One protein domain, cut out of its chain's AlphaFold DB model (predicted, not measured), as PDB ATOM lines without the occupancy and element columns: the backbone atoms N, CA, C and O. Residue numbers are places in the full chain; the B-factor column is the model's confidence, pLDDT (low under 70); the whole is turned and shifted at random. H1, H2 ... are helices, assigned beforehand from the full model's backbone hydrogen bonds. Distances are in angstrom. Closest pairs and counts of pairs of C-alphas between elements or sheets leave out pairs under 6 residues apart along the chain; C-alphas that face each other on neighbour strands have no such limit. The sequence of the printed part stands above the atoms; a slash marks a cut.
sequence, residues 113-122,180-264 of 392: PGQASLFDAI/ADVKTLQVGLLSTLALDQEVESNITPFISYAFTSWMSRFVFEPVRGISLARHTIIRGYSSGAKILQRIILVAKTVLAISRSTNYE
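Overview. This is residues 113 to 122 and 180 to 264 of the 392 residues of an uncharacterized protein of Thanatephorus cucumeris (strain AG1-IB / isolate 7/3/14) (UniProt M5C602). The longest helix, H5, folds back from H4 as one arm of a narrow helical V, and H3 forms the core, packing on both arms toward the open end of the V and crossing H5. H1 packs on the first residues of H3, on the other side from H5, and H2 lies at the outside near H3, touching no helix. The printed part has 95 residues with five named helices, H1 to H5 in that order, and no named strand; the class is all helix, and the helix packing is mostly aligned, with most touching pairs at a shallow tilt. The whole is compact and rounded, with a radius of gyration of the C-alphas of 12.9 A and spans of 36 by 30 by 27 A.

Along the chain. H5 is residues 241 to 259, 26.7 A from first to last C-alpha, and ends with C-alpha 259 at (122.223, 111.412, 76.024). H4, residues 222 to 238, measures 24.5 A. H3, residues 203 to 218, measures 22.4 A and begins with C-alpha 203 at (114.070, 97.252, 83.932). H2 is residues 180 to 192, 18.2 A long. H1 is residues 113 to 122, 14.2 A long, with C-alpha 113 at (106.740, 87.080, 78.589).

Arrangement. H3 is the hub, touching H1, H4 and H5. It touches H5 at a steep tilt of 45 degrees, the same way, and their closest C-alphas are those of Ala 210 and Leu 255, 4.7 A apart. H3 and H4 form a helical hairpin at a shallow tilt of 27 degrees, opposite ways, with the closest C-alphas, Met 215 and Pro 222, 5.0 A apart. H4 and H5 form another, at a shallow tilt of 30 degrees, opposite ways; they touch with residues 233 to 237 of H4 and 243 to 247 of H5 alone, and the closest C-alphas, Gly 236 and Leu 244, are 5.1 A apart. H1 touches H3 at residues 204 to 209 of H3 alone, at a shallow tilt of 11 degrees, the same way; the closest C-alphas, Phe 119 and Pro 205, are 5.9 A apart. H1 and H4 are near each other. H2 and H3 are close but not clearly touching, with the closest C-alphas, Leu 190 and Tyr 209, 6.9 A apart. H2 is apart from H1, H4 and H5, and H1 is apart from H5. Each O i to N i+4 pair is within hydrogen-bond range in H1, H2, H4 and H5; in H3, 11 of 12 are.

Size, cuts and confidence. The two C-alphas farthest apart, those of Asp 181 and Gly 240, are 37.9 A apart. Residues 123 to 179 are not printed, and C-alphas 122 and 180 are 16.7 A apart across this cut, which falls in the link from H1 to H2. The links H3 to H4 and H4 to H5 are tight, and H2 to H3 is short. The mean pLDDT of the printed part is 76.9; residues 180 to 201, of which 180 to 192 belong to H2, are under 70.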
ATOM      1  N   PRO A 113     106.917  87.197  80.042       72.12
ATOM      2  CA  PRO A 113     106.740  87.080  78.589       72.12
ATOM      3  C   PRO A 113     106.685  88.421  77.839       72.12
ATOM      4  O   PRO A 113     107.224  88.525  76.741       72.12
ATOM      5  N   GLY A 114     106.096  89.464  78.436       70.88
ATOM      6  CA  GLY A 114     106.071  90.809  77.847       70.88
ATOM      7  C   GLY A 114     107.450  91.475  77.842       70.88
ATOM      8  O   GLY A 114     107.838  92.087  76.853       70.88
ATOM      9  N   GLN A 115     108.228  91.290  78.914       74.00
ATOM     10  CA  GLN A 115     109.621  91.740  78.995       74.00
ATOM     11  C   GLN A 115     110.507  91.040  77.967       74.00
ATOM     12  O   GLN A 115     111.343  91.703  77.366       74.00
ATOM     13  N   ALA A 116     110.324  89.731  77.765       72.75
ATOM     14  CA  ALA A 116     111.045  88.970  76.750       72.75
ATOM     15  C   ALA A 116     110.674  89.439  75.334       72.75
ATOM     16  O   ALA A 116     111.563  89.772  74.564       72.75
ATOM     17  N   SER A 117     109.380  89.583  75.028       77.00
ATOM     18  CA  SER A 117     108.912  90.070  73.720       77.00
ATOM     19  C   SER A 117     109.434  91.476  73.383       77.00
ATOM     20  O   SER A 117     109.928  91.712  72.284       77.00
ATOM     21  N   LEU A 118     109.405  92.409  74.344       77.88
ATOM     22  CA  LEU A 118     109.923  93.768  74.141       77.88
ATOM     23  C   LEU A 118     111.459  93.811  74.069       77.88
ATOM     24  O   LEU A 118     112.014  94.585  73.296       77.88
ATOM     25  N   PHE A 119     112.148  92.980  74.853       77.44
ATOM     26  CA  PHE A 119     113.593  92.784  74.739       77.44
ATOM     27  C   PHE A 119     113.952  92.283  73.339       77.44
ATOM     28  O   PHE A 119     114.747  92.915  72.649       77.44
ATOM     29  N   ASP A 120     113.312  91.206  72.891       77.69
ATOM     30  CA  ASP A 120     113.547  90.626  71.576       77.69
ATOM     31  C   ASP A 120     113.251  91.636  70.460       77.69
ATOM     32  O   ASP A 120     114.080  91.778  69.570       77.69
ATOM     33  N   ALA A 121     112.174  92.426  70.556       76.94
ATOM     34  CA  ALA A 121     111.887  93.504  69.607       76.94
ATOM     35  C   ALA A 121     112.986  94.587  69.562       76.94
ATOM     36  O   ALA A 121     113.429  94.960  68.477       76.94
ATOM     37  N   ILE A 122     113.465  95.074  70.718       70.69
ATOM     38  CA  ILE A 122     114.527  96.098  70.787       70.69
ATOM     39  C   ILE A 122     115.842  95.587  70.181       70.69
ATOM     40  O   ILE A 122     116.547  96.361  69.536       70.69
ATOM     41  N   ALA A 180     118.232 106.221  58.064       47.84
ATOM     42  CA  ALA A 180     118.486 107.278  59.043       47.84
ATOM     43  C   ALA A 180     117.218 107.585  59.853       47.84
ATOM     44  O   ALA A 180     117.282 107.716  61.083       47.84
ATOM     45  N   ASP A 181     116.067 107.626  59.181       53.53
ATOM     46  CA  ASP A 181     114.783 107.911  59.810       53.53
ATOM     47  C   ASP A 181     114.300 106.762  60.690       53.53
ATOM     48  O   ASP A 181     113.919 107.023  61.827       53.53
ATOM     49  N   VAL A 182     114.407 105.493  60.283       51.41
ATOM     50  CA  VAL A 182     113.998 104.363  61.145       51.41
ATOM     51  C   VAL A 182     114.781 104.346  62.467       51.41
ATOM     52  O   VAL A 182     114.188 104.186  63.536       51.41
ATOM     53  N   LYS A 183     116.097 104.593  62.437       52.38
ATOM     54  CA  LYS A 183     116.930 104.686  63.654       52.38
ATOM     55  C   LYS A 183     116.583 105.917  64.494       52.38
ATOM     56  O   LYS A 183     116.520 105.824  65.723       52.38
ATOM     57  N   THR A 184     116.312 107.053  63.857       51.25
ATOM     58  CA  THR A 184     115.924 108.298  64.539       51.25
ATOM     59  C   THR A 184     114.536 108.183  65.174       51.25
ATOM     60  O   THR A 184     114.356 108.574  66.328       51.25
ATOM     61  N   LEU A 185     113.581 107.550  64.492       49.69
ATOM     62  CA  LEU A 185     112.244 107.219  64.984       49.69
ATOM     63  C   LEU A 185     112.292 106.179  66.110       49.69
ATOM     64  O   LEU A 185     111.563 106.325  67.087       49.69
ATOM     65  N   GLN A 186     113.173 105.175  66.041       53.72
ATOM     66  CA  GLN A 186     113.366 104.200  67.120       53.72
ATOM     67  C   GLN A 186     113.933 104.862  68.387       53.72
ATOM     68  O   GLN A 186     113.438 104.619  69.489       53.72
ATOM     69  N   VAL A 187     114.940 105.734  68.244       53.03
ATOM     70  CA  VAL A 187     115.457 106.559  69.350       53.03
ATOM     71  C   VAL A 187     114.374 107.522  69.851       53.03
ATOM     72  O   VAL A 187     114.222 107.691  71.060       53.03
ATOM     73  N   GLY A 188     113.556 108.090  68.964       50.41
ATOM     74  CA  GLY A 188     112.375 108.886  69.304       50.41
ATOM     75  C   GLY A 188     111.369 108.114  70.165       50.41
ATOM     76  O   GLY A 188     111.019 108.548  71.260       50.41
ATOM     77  N   LEU A 189     110.957 106.924  69.734       52.56
ATOM     78  CA  LEU A 189     109.985 106.086  70.438       52.56
ATOM     79  C   LEU A 189     110.516 105.606  71.800       52.56
ATOM     80  O   LEU A 189     109.828 105.706  72.815       52.56
ATOM     81  N   LEU A 190     111.766 105.141  71.858       53.72
ATOM     82  CA  LEU A 190     112.392 104.697  73.110       53.72
ATOM     83  C   LEU A 190     112.773 105.861  74.043       53.72
ATOM     84  O   LEU A 190     112.930 105.644  75.242       53.72
ATOM     85  N   SER A 191     112.881 107.092  73.531       51.41
ATOM     86  CA  SER A 191     113.070 108.295  74.353       51.41
ATOM     87  C   SER A 191     111.761 108.915  74.857       51.41
ATOM     88  O   SER A 191     111.797 109.553  75.911       51.41
ATOM     89  N   THR A 192     110.628 108.697  74.172       48.44
ATOM     90  CA  THR A 192     109.280 109.065  74.658       48.44
ATOM     91  C   THR A 192     108.699 108.041  75.632       48.44
ATOM     92  O   THR A 192     107.915 108.405  76.509       48.44
ATOM     93  N   LEU A 193     109.117 106.774  75.549       54.44
ATOM     94  CA  LEU A 193     108.860 105.789  76.594       54.44
ATOM     95  C   LEU A 193     109.540 106.225  77.902       54.44
ATOM     96  O   LEU A 193     110.764 106.198  78.037       54.44
ATOM     97  N   ALA A 194     108.725 106.577  78.900       53.12
ATOM     98  CA  ALA A 194     109.161 106.747  80.281       53.12
ATOM     99  C   ALA A 194     109.545 105.375  80.865       53.12
ATOM    100  O   ALA A 194     108.780 104.740  81.591       53.12
ATOM    101  N   LEU A 195     110.738 104.899  80.496       62.97
ATOM    102  CA  LEU A 195     111.358 103.665  80.973       62.97
ATOM    103  C   LEU A 195     111.817 103.842  82.424       62.97
ATOM    104  O   LEU A 195     113.010 103.865  82.722       62.97
ATOM    105  N   ASP A 196     110.842 104.011  83.317       58.75
ATOM    106  CA  ASP A 196     111.069 104.183  84.742       58.75
ATOM    107  C   ASP A 196     111.712 102.922  85.327       58.75
ATOM    108  O   ASP A 196     111.075 101.883  85.491       58.75
ATOM    109  N   GLN A 197     112.999 103.043  85.632       59.12
ATOM    110  CA  GLN A 197     113.853 102.028  86.239       59.12
ATOM    111  C   GLN A 197     113.349 101.498  87.592       59.12
ATOM    112  O   GLN A 197     113.801 100.437  88.024       59.12
ATOM    113  N   GLU A 198     112.477 102.237  88.282       63.00
ATOM    114  CA  GLU A 198     111.932 101.867  89.592       63.00
ATOM    115  C   GLU A 198     110.755 100.888  89.452       63.00
ATOM    116  O   GLU A 198     110.454 100.126  90.375       63.00
ATOM    117  N   VAL A 199     110.157 100.812  88.257       68.62
ATOM    118  CA  VAL A 199     109.106  99.851  87.920       68.62
ATOM    119  C   VAL A 199     109.725  98.547  87.406       68.62
ATOM    120  O   VAL A 199     110.371  98.495  86.359       68.62
ATOM    121  N   GLU A 200     109.462  97.438  88.105       64.50
ATOM    122  CA  GLU A 200     110.076  96.129  87.820       64.50
ATOM    123  C   GLU A 200     109.790  95.594  86.396       64.50
ATOM    124  O   GLU A 200     110.575  94.804  85.861       64.50
ATOM    125  N   SER A 201     108.699  96.030  85.748       66.25
ATOM    126  CA  SER A 201     108.395  95.718  84.340       66.25
ATOM    127  C   SER A 201     109.360  96.387  83.357       66.25
ATOM    128  O   SER A 201     109.678  95.802  82.322       66.25
ATOM    129  N   ASN A 202     109.865  97.572  83.689       78.38
ATOM    130  CA  ASN A 202     110.580  98.457  82.772       78.38
ATOM    131  C   ASN A 202     112.102  98.264  82.811       78.38
ATOM    132  O   ASN A 202     112.799  98.746  81.922       78.38
ATOM    133  N   ILE A 203     112.628  97.515  83.787       82.19
ATOM    134  CA  ILE A 203     114.070  97.252  83.932       82.19
ATOM    135  C   ILE A 203     114.665  96.658  82.640       82.19
ATOM    136  O   ILE A 203     115.698  97.124  82.168       82.19
ATOM    137  N   THR A 204     114.008  95.662  82.035       82.06
ATOM    138  CA  THR A 204     114.506  95.018  80.808       82.06
ATOM    139  C   THR A 204     114.600  95.985  79.616       82.06
ATOM    140  O   THR A 204     115.694  96.105  79.055       82.06
ATOM    141  N   PRO A 205     113.529  96.701  79.208       80.38
ATOM    142  CA  PRO A 205     113.630  97.670  78.116       80.38
ATOM    143  C   PRO A 205     114.537  98.862  78.450       80.38
ATOM    144  O   PRO A 205     115.261  99.304  77.563       80.38
ATOM    145  N   PHE A 206     114.593  99.323  79.708       86.25
ATOM    146  CA  PHE A 206     115.546 100.349  80.154       86.25
ATOM    147  C   PHE A 206     116.999  99.934  79.885       86.25
ATOM    148  O   PHE A 206     117.740 100.660  79.223       86.25
ATOM    149  N   ILE A 207     117.399  98.745  80.352       88.94
ATOM    150  CA  ILE A 207     118.753  98.216  80.135       88.94
ATOM    151  C   ILE A 207     119.024  98.075  78.630       88.94
ATOM    152  O   ILE A 207     120.086  98.472  78.155       88.94
ATOM    153  N   SER A 208     118.060  97.548  77.873       86.44
ATOM    154  CA  SER A 208     118.197  97.332  76.427       86.44
ATOM    155  C   SER A 208     118.442  98.648  75.684       86.44
ATOM    156  O   SER A 208     119.429  98.763  74.961       86.44
ATOM    157  N   TYR A 209     117.613  99.667  75.938       85.50
ATOM    158  CA  TYR A 209     117.747 101.002  75.352       85.50
ATOM    159  C   TYR A 209     119.049 101.710  75.752       85.50
ATOM    160  O   TYR A 209     119.654 102.402  74.933       85.50
ATOM    161  N   ALA A 210     119.513 101.525  76.991       89.50
ATOM    162  CA  ALA A 210     120.792 102.062  77.443       89.50
ATOM    163  C   ALA A 210     121.978 101.469  76.666       89.50
ATOM    164  O   ALA A 210     122.841 102.212  76.196       89.50
ATOM    165  N   PHE A 211     122.008 100.142  76.493       88.69
ATOM    166  CA  PHE A 211     123.072  99.481  75.741       88.69
ATOM    167  C   PHE A 211     123.009  99.792  74.242       88.69
ATOM    168  O   PHE A 211     124.054 100.094  73.672       88.69
ATOM    169  N   THR A 212     121.835  99.802  73.599       85.69
ATOM    170  CA  THR A 212     121.741 100.199  72.180       85.69
ATOM    171  C   THR A 212     122.151 101.662  71.981       85.69
ATOM    172  O   THR A 212     122.978 101.944  71.119       85.69
ATOM    173  N   SER A 213     121.697 102.581  72.845       87.56
ATOM    174  CA  SER A 213     122.083 104.005  72.817       87.56
ATOM    175  C   SER A 213     123.589 104.248  72.925       87.56
ATOM    176  O   SER A 213     124.088 105.204  72.328       87.56
ATOM    177  N   TRP A 214     124.293 103.408  73.694       89.75
ATOM    178  CA  TRP A 214     125.747 103.448  73.846       89.75
ATOM    179  C   TRP A 214     126.464 102.848  72.637       89.75
ATOM    180  O   TRP A 214     127.364 103.476  72.079       89.75
ATOM    181  N   MET A 215     126.057 101.649  72.208       87.69
ATOM    182  CA  MET A 215     126.681 100.946  71.084       87.69
ATOM    183  C   MET A 215     126.586 101.779  69.801       87.69
ATOM    184  O   MET A 215     127.610 102.019  69.168       87.69
ATOM    185  N   SER A 216     125.405 102.320  69.484       86.06
ATOM    186  CA  SER A 216     125.177 103.146  68.289       86.06
ATOM    187  C   SER A 216     125.938 104.479  68.274       86.06
ATOM    188  O   SER A 216     126.027 105.100  67.222       86.06
ATOM    189  N   ARG A 217     126.482 104.940  69.414       85.19
ATOM    190  CA  ARG A 217     127.284 106.177  69.501       85.19
ATOM    191  C   ARG A 217     128.787 105.941  69.616       85.19
ATOM    192  O   ARG A 217     129.563 106.774  69.160       85.19
ATOM    193  N   PHE A 218     129.206 104.855  70.265       85.56
ATOM    194  CA  PHE A 218     130.594 104.686  70.716       85.56
ATOM    195  C   PHE A 218     131.287 103.411  70.222       85.56
ATOM    196  O   PHE A 218     132.454 103.203  70.580       85.56
ATOM    197  N   VAL A 219     130.608 102.572  69.429       83.12
ATOM    198  CA  VAL A 219     131.139 101.317  68.878       83.12
ATOM    199  C   VAL A 219     131.006 101.302  67.355       83.12
ATOM    200  O   VAL A 219     129.941 101.563  66.812       83.12
ATOM    201  N   PHE A 220     132.107 100.974  66.672       80.81
ATOM    202  CA  PHE A 220     132.218 101.004  65.208       80.81
ATOM    203  C   PHE A 220     131.312  99.980  64.495       80.81
ATOM    204  O   PHE A 220     130.723 100.287  63.468       80.81
ATOM    205  N   GLU A 221     131.159  98.779  65.064       82.69
ATOM    206  CA  GLU A 221     130.232  97.743  64.582       82.69
ATOM    207  C   GLU A 221     129.115  97.528  65.623       82.69
ATOM    208  O   GLU A 221     129.184  96.580  66.419       82.69
ATOM    209  N   PRO A 222     128.097  98.412  65.678       78.25
ATOM    210  CA  PRO A 222     127.114  98.418  66.758       78.25
ATOM    211  C   PRO A 222     126.307  97.118  66.821       78.25
ATOM    212  O   PRO A 222     126.115  96.605  67.918       78.25
ATOM    213  N   VAL A 223     125.933  96.528  65.677       76.69
ATOM    214  CA  VAL A 223     125.180  95.257  65.590       76.69
ATOM    215  C   VAL A 223     125.855  94.148  66.410       76.69
ATOM    216  O   VAL A 223     125.254  93.575  67.314       76.69
ATOM    217  N   ARG A 224     127.159  93.915  66.196       77.06
ATOM    218  CA  ARG A 224     127.927  92.888  66.930       77.06
ATOM    219  C   ARG A 224     128.032  93.194  68.426       77.06
ATOM    220  O   ARG A 224     127.994  92.276  69.248       77.06
ATOM    221  N   GLY A 225     128.170  94.472  68.786       76.31
ATOM    222  CA  GLY A 225     128.164  94.921  70.181       76.31
ATOM    223  C   GLY A 225     126.808  94.703  70.860       76.31
ATOM    224  O   GLY A 225     126.745  94.288  72.018       76.31
ATOM    225  N   ILE A 226     125.724  94.904  70.115       77.00
ATOM    226  CA  ILE A 226     124.342  94.720  70.552       77.00
ATOM    227  C   ILE A 226     124.040  93.228  70.767       77.00
ATOM    228  O   ILE A 226     123.583  92.864  71.853       77.00
ATOM    229  N   SER A 227     124.418  92.324  69.855       77.38
ATOM    230  CA  SER A 227     124.262  90.875  70.086       77.38
ATOM    231  C   SER A 227     125.054  90.381  71.318       77.38
ATOM    232  O   SER A 227     124.610  89.476  72.030       77.38
ATOM    233  N   LEU A 228     126.207  90.988  71.637       78.81
ATOM    234  CA  LEU A 228     126.973  90.695  72.862       78.81
ATOM    235  C   LEU A 228     126.299  91.253  74.133       78.81
ATOM    236  O   LEU A 228     126.283  90.588  75.179       78.81
ATOM    237  N   ALA A 229     125.703  92.446  74.051       81.75
ATOM    238  CA  ALA A 229     124.901  93.016  75.132       81.75
ATOM    239  C   ALA A 229     123.677  92.134  75.440       81.75
ATOM    240  O   ALA A 229     123.443  91.820  76.609       81.75
ATOM    241  N   ARG A 230     122.972  91.634  74.411       83.94
ATOM    242  CA  ARG A 230     121.825  90.709  74.534       83.94
ATOM    243  C   ARG A 230     122.162  89.512  75.431       83.94
ATOM    244  O   ARG A 230     121.504  89.278  76.447       83.94
ATOM    245  N   HIS A 231     123.252  88.808  75.118       83.50
ATOM    246  CA  HIS A 231     123.742  87.673  75.909       83.50
ATOM    247  C   HIS A 231     124.106  88.059  77.350       83.50
ATOM    248  O   HIS A 231     123.790  87.327  78.291       83.50
ATOM    249  N   THR A 232     124.745  89.216  77.538       81.44
ATOM    250  CA  THR A 232     125.147  89.709  78.864       81.44
ATOM    251  C   THR A 232     123.934  89.988  79.753       81.44
ATOM    252  O   THR A 232     123.936  89.606  80.925       81.44
ATOM    253  N   ILE A 233     122.873  90.573  79.192       83.94
ATOM    254  CA  ILE A 233     121.630  90.880  79.907       83.94
ATOM    255  C   ILE A 233     120.900  89.586  80.296       83.94
ATOM    256  O   ILE A 233     120.609  89.393  81.477       83.94
ATOM    257  N   ILE A 234     120.683  88.657  79.354       82.62
ATOM    258  CA  ILE A 234     120.045  87.347  79.618       82.62
ATOM    259  C   ILE A 234     120.786  86.586  80.732       82.62
ATOM    260  O   ILE A 234     120.173  86.069  81.679       82.62
ATOM    261  N   ARG A 235     122.123  86.552  80.656       81.88
ATOM    262  CA  ARG A 235     122.981  85.952  81.685       81.88
ATOM    263  C   ARG A 235     122.811  86.657  83.031       81.88
ATOM    264  O   ARG A 235     122.732  85.978  84.051       81.88
ATOM    265  N   GLY A 236     122.704  87.984  83.043       79.25
ATOM    266  CA  GLY A 236     122.486  88.800  84.238       79.25
ATOM    267  C   GLY A 236     121.254  88.401  85.050       79.25
ATOM    268  O   GLY A 236     121.385  88.108  86.239       79.25
ATOM    269  N   TYR A 237     120.089  88.297  84.403       78.75
ATOM    270  CA  TYR A 237     118.849  87.825  85.044       78.75
ATOM    271  C   TYR A 237     119.004  86.419  85.645       78.75
ATOM    272  O   TYR A 237     118.540  86.149  86.753       78.75
ATOM    273  N   SER A 238     119.727  85.539  84.948       78.06
ATOM    274  CA  SER A 238     119.971  84.161  85.391       78.06
ATOM    275  C   SER A 238     120.995  84.044  86.532       78.06
ATOM    276  O   SER A 238     120.983  83.054  87.258       78.06
ATOM    277  N   SER A 239     121.870  85.042  86.710       78.00
ATOM    278  CA  SER A 239     123.029  84.980  87.623       78.00
ATOM    279  C   SER A 239     122.810  85.662  88.986       78.00
ATOM    280  O   SER A 239     123.714  85.690  89.819       78.00
ATOM    281  N   GLY A 240     121.612  86.199  89.243       80.69
ATOM    282  CA  GLY A 240     121.197  86.707  90.555       80.69
ATOM    283  C   GLY A 240     121.349  88.220  90.760       80.69
ATOM    284  O   GLY A 240     121.972  88.942  89.979       80.69
ATOM    285  N   ALA A 241     120.750  88.706  91.851       83.62
ATOM    286  CA  ALA A 241     120.469  90.128  92.064       83.62
ATOM    287  C   ALA A 241     121.710  91.040  92.027       83.62
ATOM    288  O   ALA A 241     121.640  92.126  91.460       83.62
ATOM    289  N   LYS A 242     122.863  90.602  92.559       86.00
ATOM    290  CA  LYS A 242     124.103  91.408  92.566       86.00
ATOM    291  C   LYS A 242     124.621  91.716  91.154       86.00
ATOM    292  O   LYS A 242     125.133  92.806  90.918       86.00
ATOM    293  N   ILE A 243     124.489  90.769  90.221       85.31
ATOM    294  CA  ILE A 243     124.927  90.955  88.831       85.31
ATOM    295  C   ILE A 243     123.919  91.829  88.082       85.31
ATOM    296  O   ILE A 243     124.330  92.759  87.391       85.31
ATOM    297  N   LEU A 244     122.615  91.613  88.286       86.56
ATOM    298  CA  LEU A 244     121.582  92.478  87.712       86.56
ATOM    299  C   LEU A 244     121.716  93.937  88.191       86.56
ATOM    300  O   LEU A 244     121.631  94.845  87.373       86.56
ATOM    301  N   GLN A 245     122.017  94.174  89.473       88.25
ATOM    302  CA  GLN A 245     122.278  95.519  90.008       88.25
ATOM    303  C   GLN A 245     123.487  96.199  89.342       88.25
ATOM    304  O   GLN A 245     123.393  97.363  88.957       88.25
ATOM    305  N   ARG A 246     124.595  95.473  89.115       90.50
ATOM    306  CA  ARG A 246     125.746  95.993  88.350       90.50
ATOM    307  C   ARG A 246     125.347  96.353  86.915       90.50
ATOM    308  O   ARG A 246     125.701  97.430  86.453       90.50
ATOM    309  N   ILE A 247     124.560  95.513  86.239       90.31
ATOM    310  CA  ILE A 247     124.066  95.787  84.876       90.31
ATOM    311  C   ILE A 247     123.151  97.023  84.847       90.31
ATOM    312  O   ILE A 247     123.288  97.843  83.946       90.31
ATOM    313  N   ILE A 248     122.267  97.201  85.835       89.62
ATOM    314  CA  ILE A 248     121.430  98.407  85.970       89.62
ATOM    315  C   ILE A 248     122.303  99.654  86.165       89.62
ATOM    316  O   ILE A 248     122.031 100.694  85.567       89.62
ATOM    317  N   LEU A 249     123.364  99.566  86.969       91.44
ATOM    318  CA  LEU A 249     124.261 100.690  87.237       91.44
ATOM    319  C   LEU A 249     125.142 101.049  86.024       91.44
ATOM    320  O   LEU A 249     125.343 102.233  85.740       91.44
ATOM    321  N   VAL A 250     125.588 100.046  85.257       92.44
ATOM    322  CA  VAL A 250     126.203 100.240  83.934       92.44
ATOM    323  C   VAL A 250     125.205 100.916  82.993       92.44
ATOM    324  O   VAL A 250     125.532 101.966  82.453       92.44
ATOM    325  N   ALA A 251     123.982 100.390  82.854       91.62
ATOM    326  CA  ALA A 251     122.934 100.945  81.989       91.62
ATOM    327  C   ALA A 251     122.635 102.423  82.307       91.62
ATOM    328  O   ALA A 251     122.659 103.268  81.414       91.62
ATOM    329  N   LYS A 252     122.448 102.755  83.589       91.12
ATOM    330  CA  LYS A 252     122.312 104.134  84.084       91.12
ATOM    331  C   LYS A 252     123.465 105.034  83.636       91.12
ATOM    332  O   LYS A 252     123.234 106.114  83.097       91.12
ATOM    333  N   THR A 253     124.696 104.570  83.841       92.44
ATOM    334  CA  THR A 253     125.917 105.312  83.505       92.44
ATOM    335  C   THR A 253     126.042 105.542  81.999       92.44
ATOM    336  O   THR A 253     126.166 106.683  81.557       92.44
ATOM    337  N   VAL A 254     125.961 104.480  81.193       91.69
ATOM    338  CA  VAL A 254     126.146 104.577  79.738       91.69
ATOM    339  C   VAL A 254     125.019 105.359  79.069       91.69
ATOM    340  O   VAL A 254     125.287 106.088  78.116       91.69
ATOM    341  N   LEU A 255     123.783 105.291  79.578       90.88
ATOM    342  CA  LEU A 255     122.668 106.087  79.062       90.88
ATOM    343  C   LEU A 255     122.844 107.582  79.358       90.88
ATOM    344  O   LEU A 255     122.585 108.395  78.473       90.88
ATOM    345  N   ALA A 256     123.311 107.953  80.556       89.81
ATOM    346  CA  ALA A 256     123.598 109.350  80.892       89.81
ATOM    347  C   ALA A 256     124.657 109.945  79.948       89.81
ATOM    348  O   ALA A 256     124.415 110.981  79.331       89.81
ATOM    349  N   ILE A 257     125.772 109.229  79.751       90.88
ATOM    350  CA  ILE A 257     126.863 109.622  78.842       90.88
ATOM    351  C   ILE A 257     126.397 109.660  77.378       90.88
ATOM    352  O   ILE A 257     126.837 110.497  76.597       90.88
ATOM    353  N   SER A 258     125.487 108.765  76.984       89.19
ATOM    354  CA  SER A 258     124.971 108.715  75.610       89.19
ATOM    355  C   SER A 258     123.992 109.847  75.287       89.19
ATOM    356  O   SER A 258     123.847 110.197  74.120       89.19
ATOM    357  N   ARG A 259     123.277 110.406  76.272       86.62
ATOM    358  CA  ARG A 259     122.223 111.412  76.024       86.62
ATOM    359  C   ARG A 259     122.731 112.853  75.965       86.62
ATOM    360  O   ARG A 259     122.054 113.678  75.361       86.62
ATOM    361  N   SER A 260     123.856 113.169  76.600       82.75
ATOM    362  CA  SER A 260     124.345 114.543  76.784       82.75
ATOM    363  C   SER A 260     125.865 114.558  76.928       82.75
ATOM    364  O   SER A 260     126.432 113.594  77.424       82.75
ATOM    365  N   THR A 261     126.522 115.659  76.559       83.56
ATOM    366  CA  THR A 261     127.926 115.935  76.926       83.56
ATOM    367  C   THR A 261     128.053 116.565  78.316       83.56
ATOM    368  O   THR A 261     129.082 116.414  78.966       83.56
ATOM    369  N   ASN A 262     126.999 117.232  78.794       84.25
ATOM    370  CA  ASN A 262     126.862 117.685  80.175       84.25
ATOM    371  C   ASN A 262     126.129 116.593  80.970       84.25
ATOM    372  O   ASN A 262     124.912 116.660  81.157       84.25
ATOM    373  N   TYR A 263     126.850 115.519  81.296       84.31
ATOM    374  CA  TYR A 263     126.347 114.382  82.066       84.31
ATOM    375  C   TYR A 263     126.756 114.483  83.541       84.31
ATOM    376  O   TYR A 263     127.811 115.012  83.880       84.31
ATOM    377  N   GLU A 264     125.952 113.889  84.418       84.25
ATOM    378  CA  GLU A 264     126.293 113.718  85.831       84.25
ATOM    379  C   GLU A 264     126.961 112.357  86.074       84.25
ATOM    380  O   GLU A 264     126.513 111.322  85.575       84.25
TER     381      GLU A 264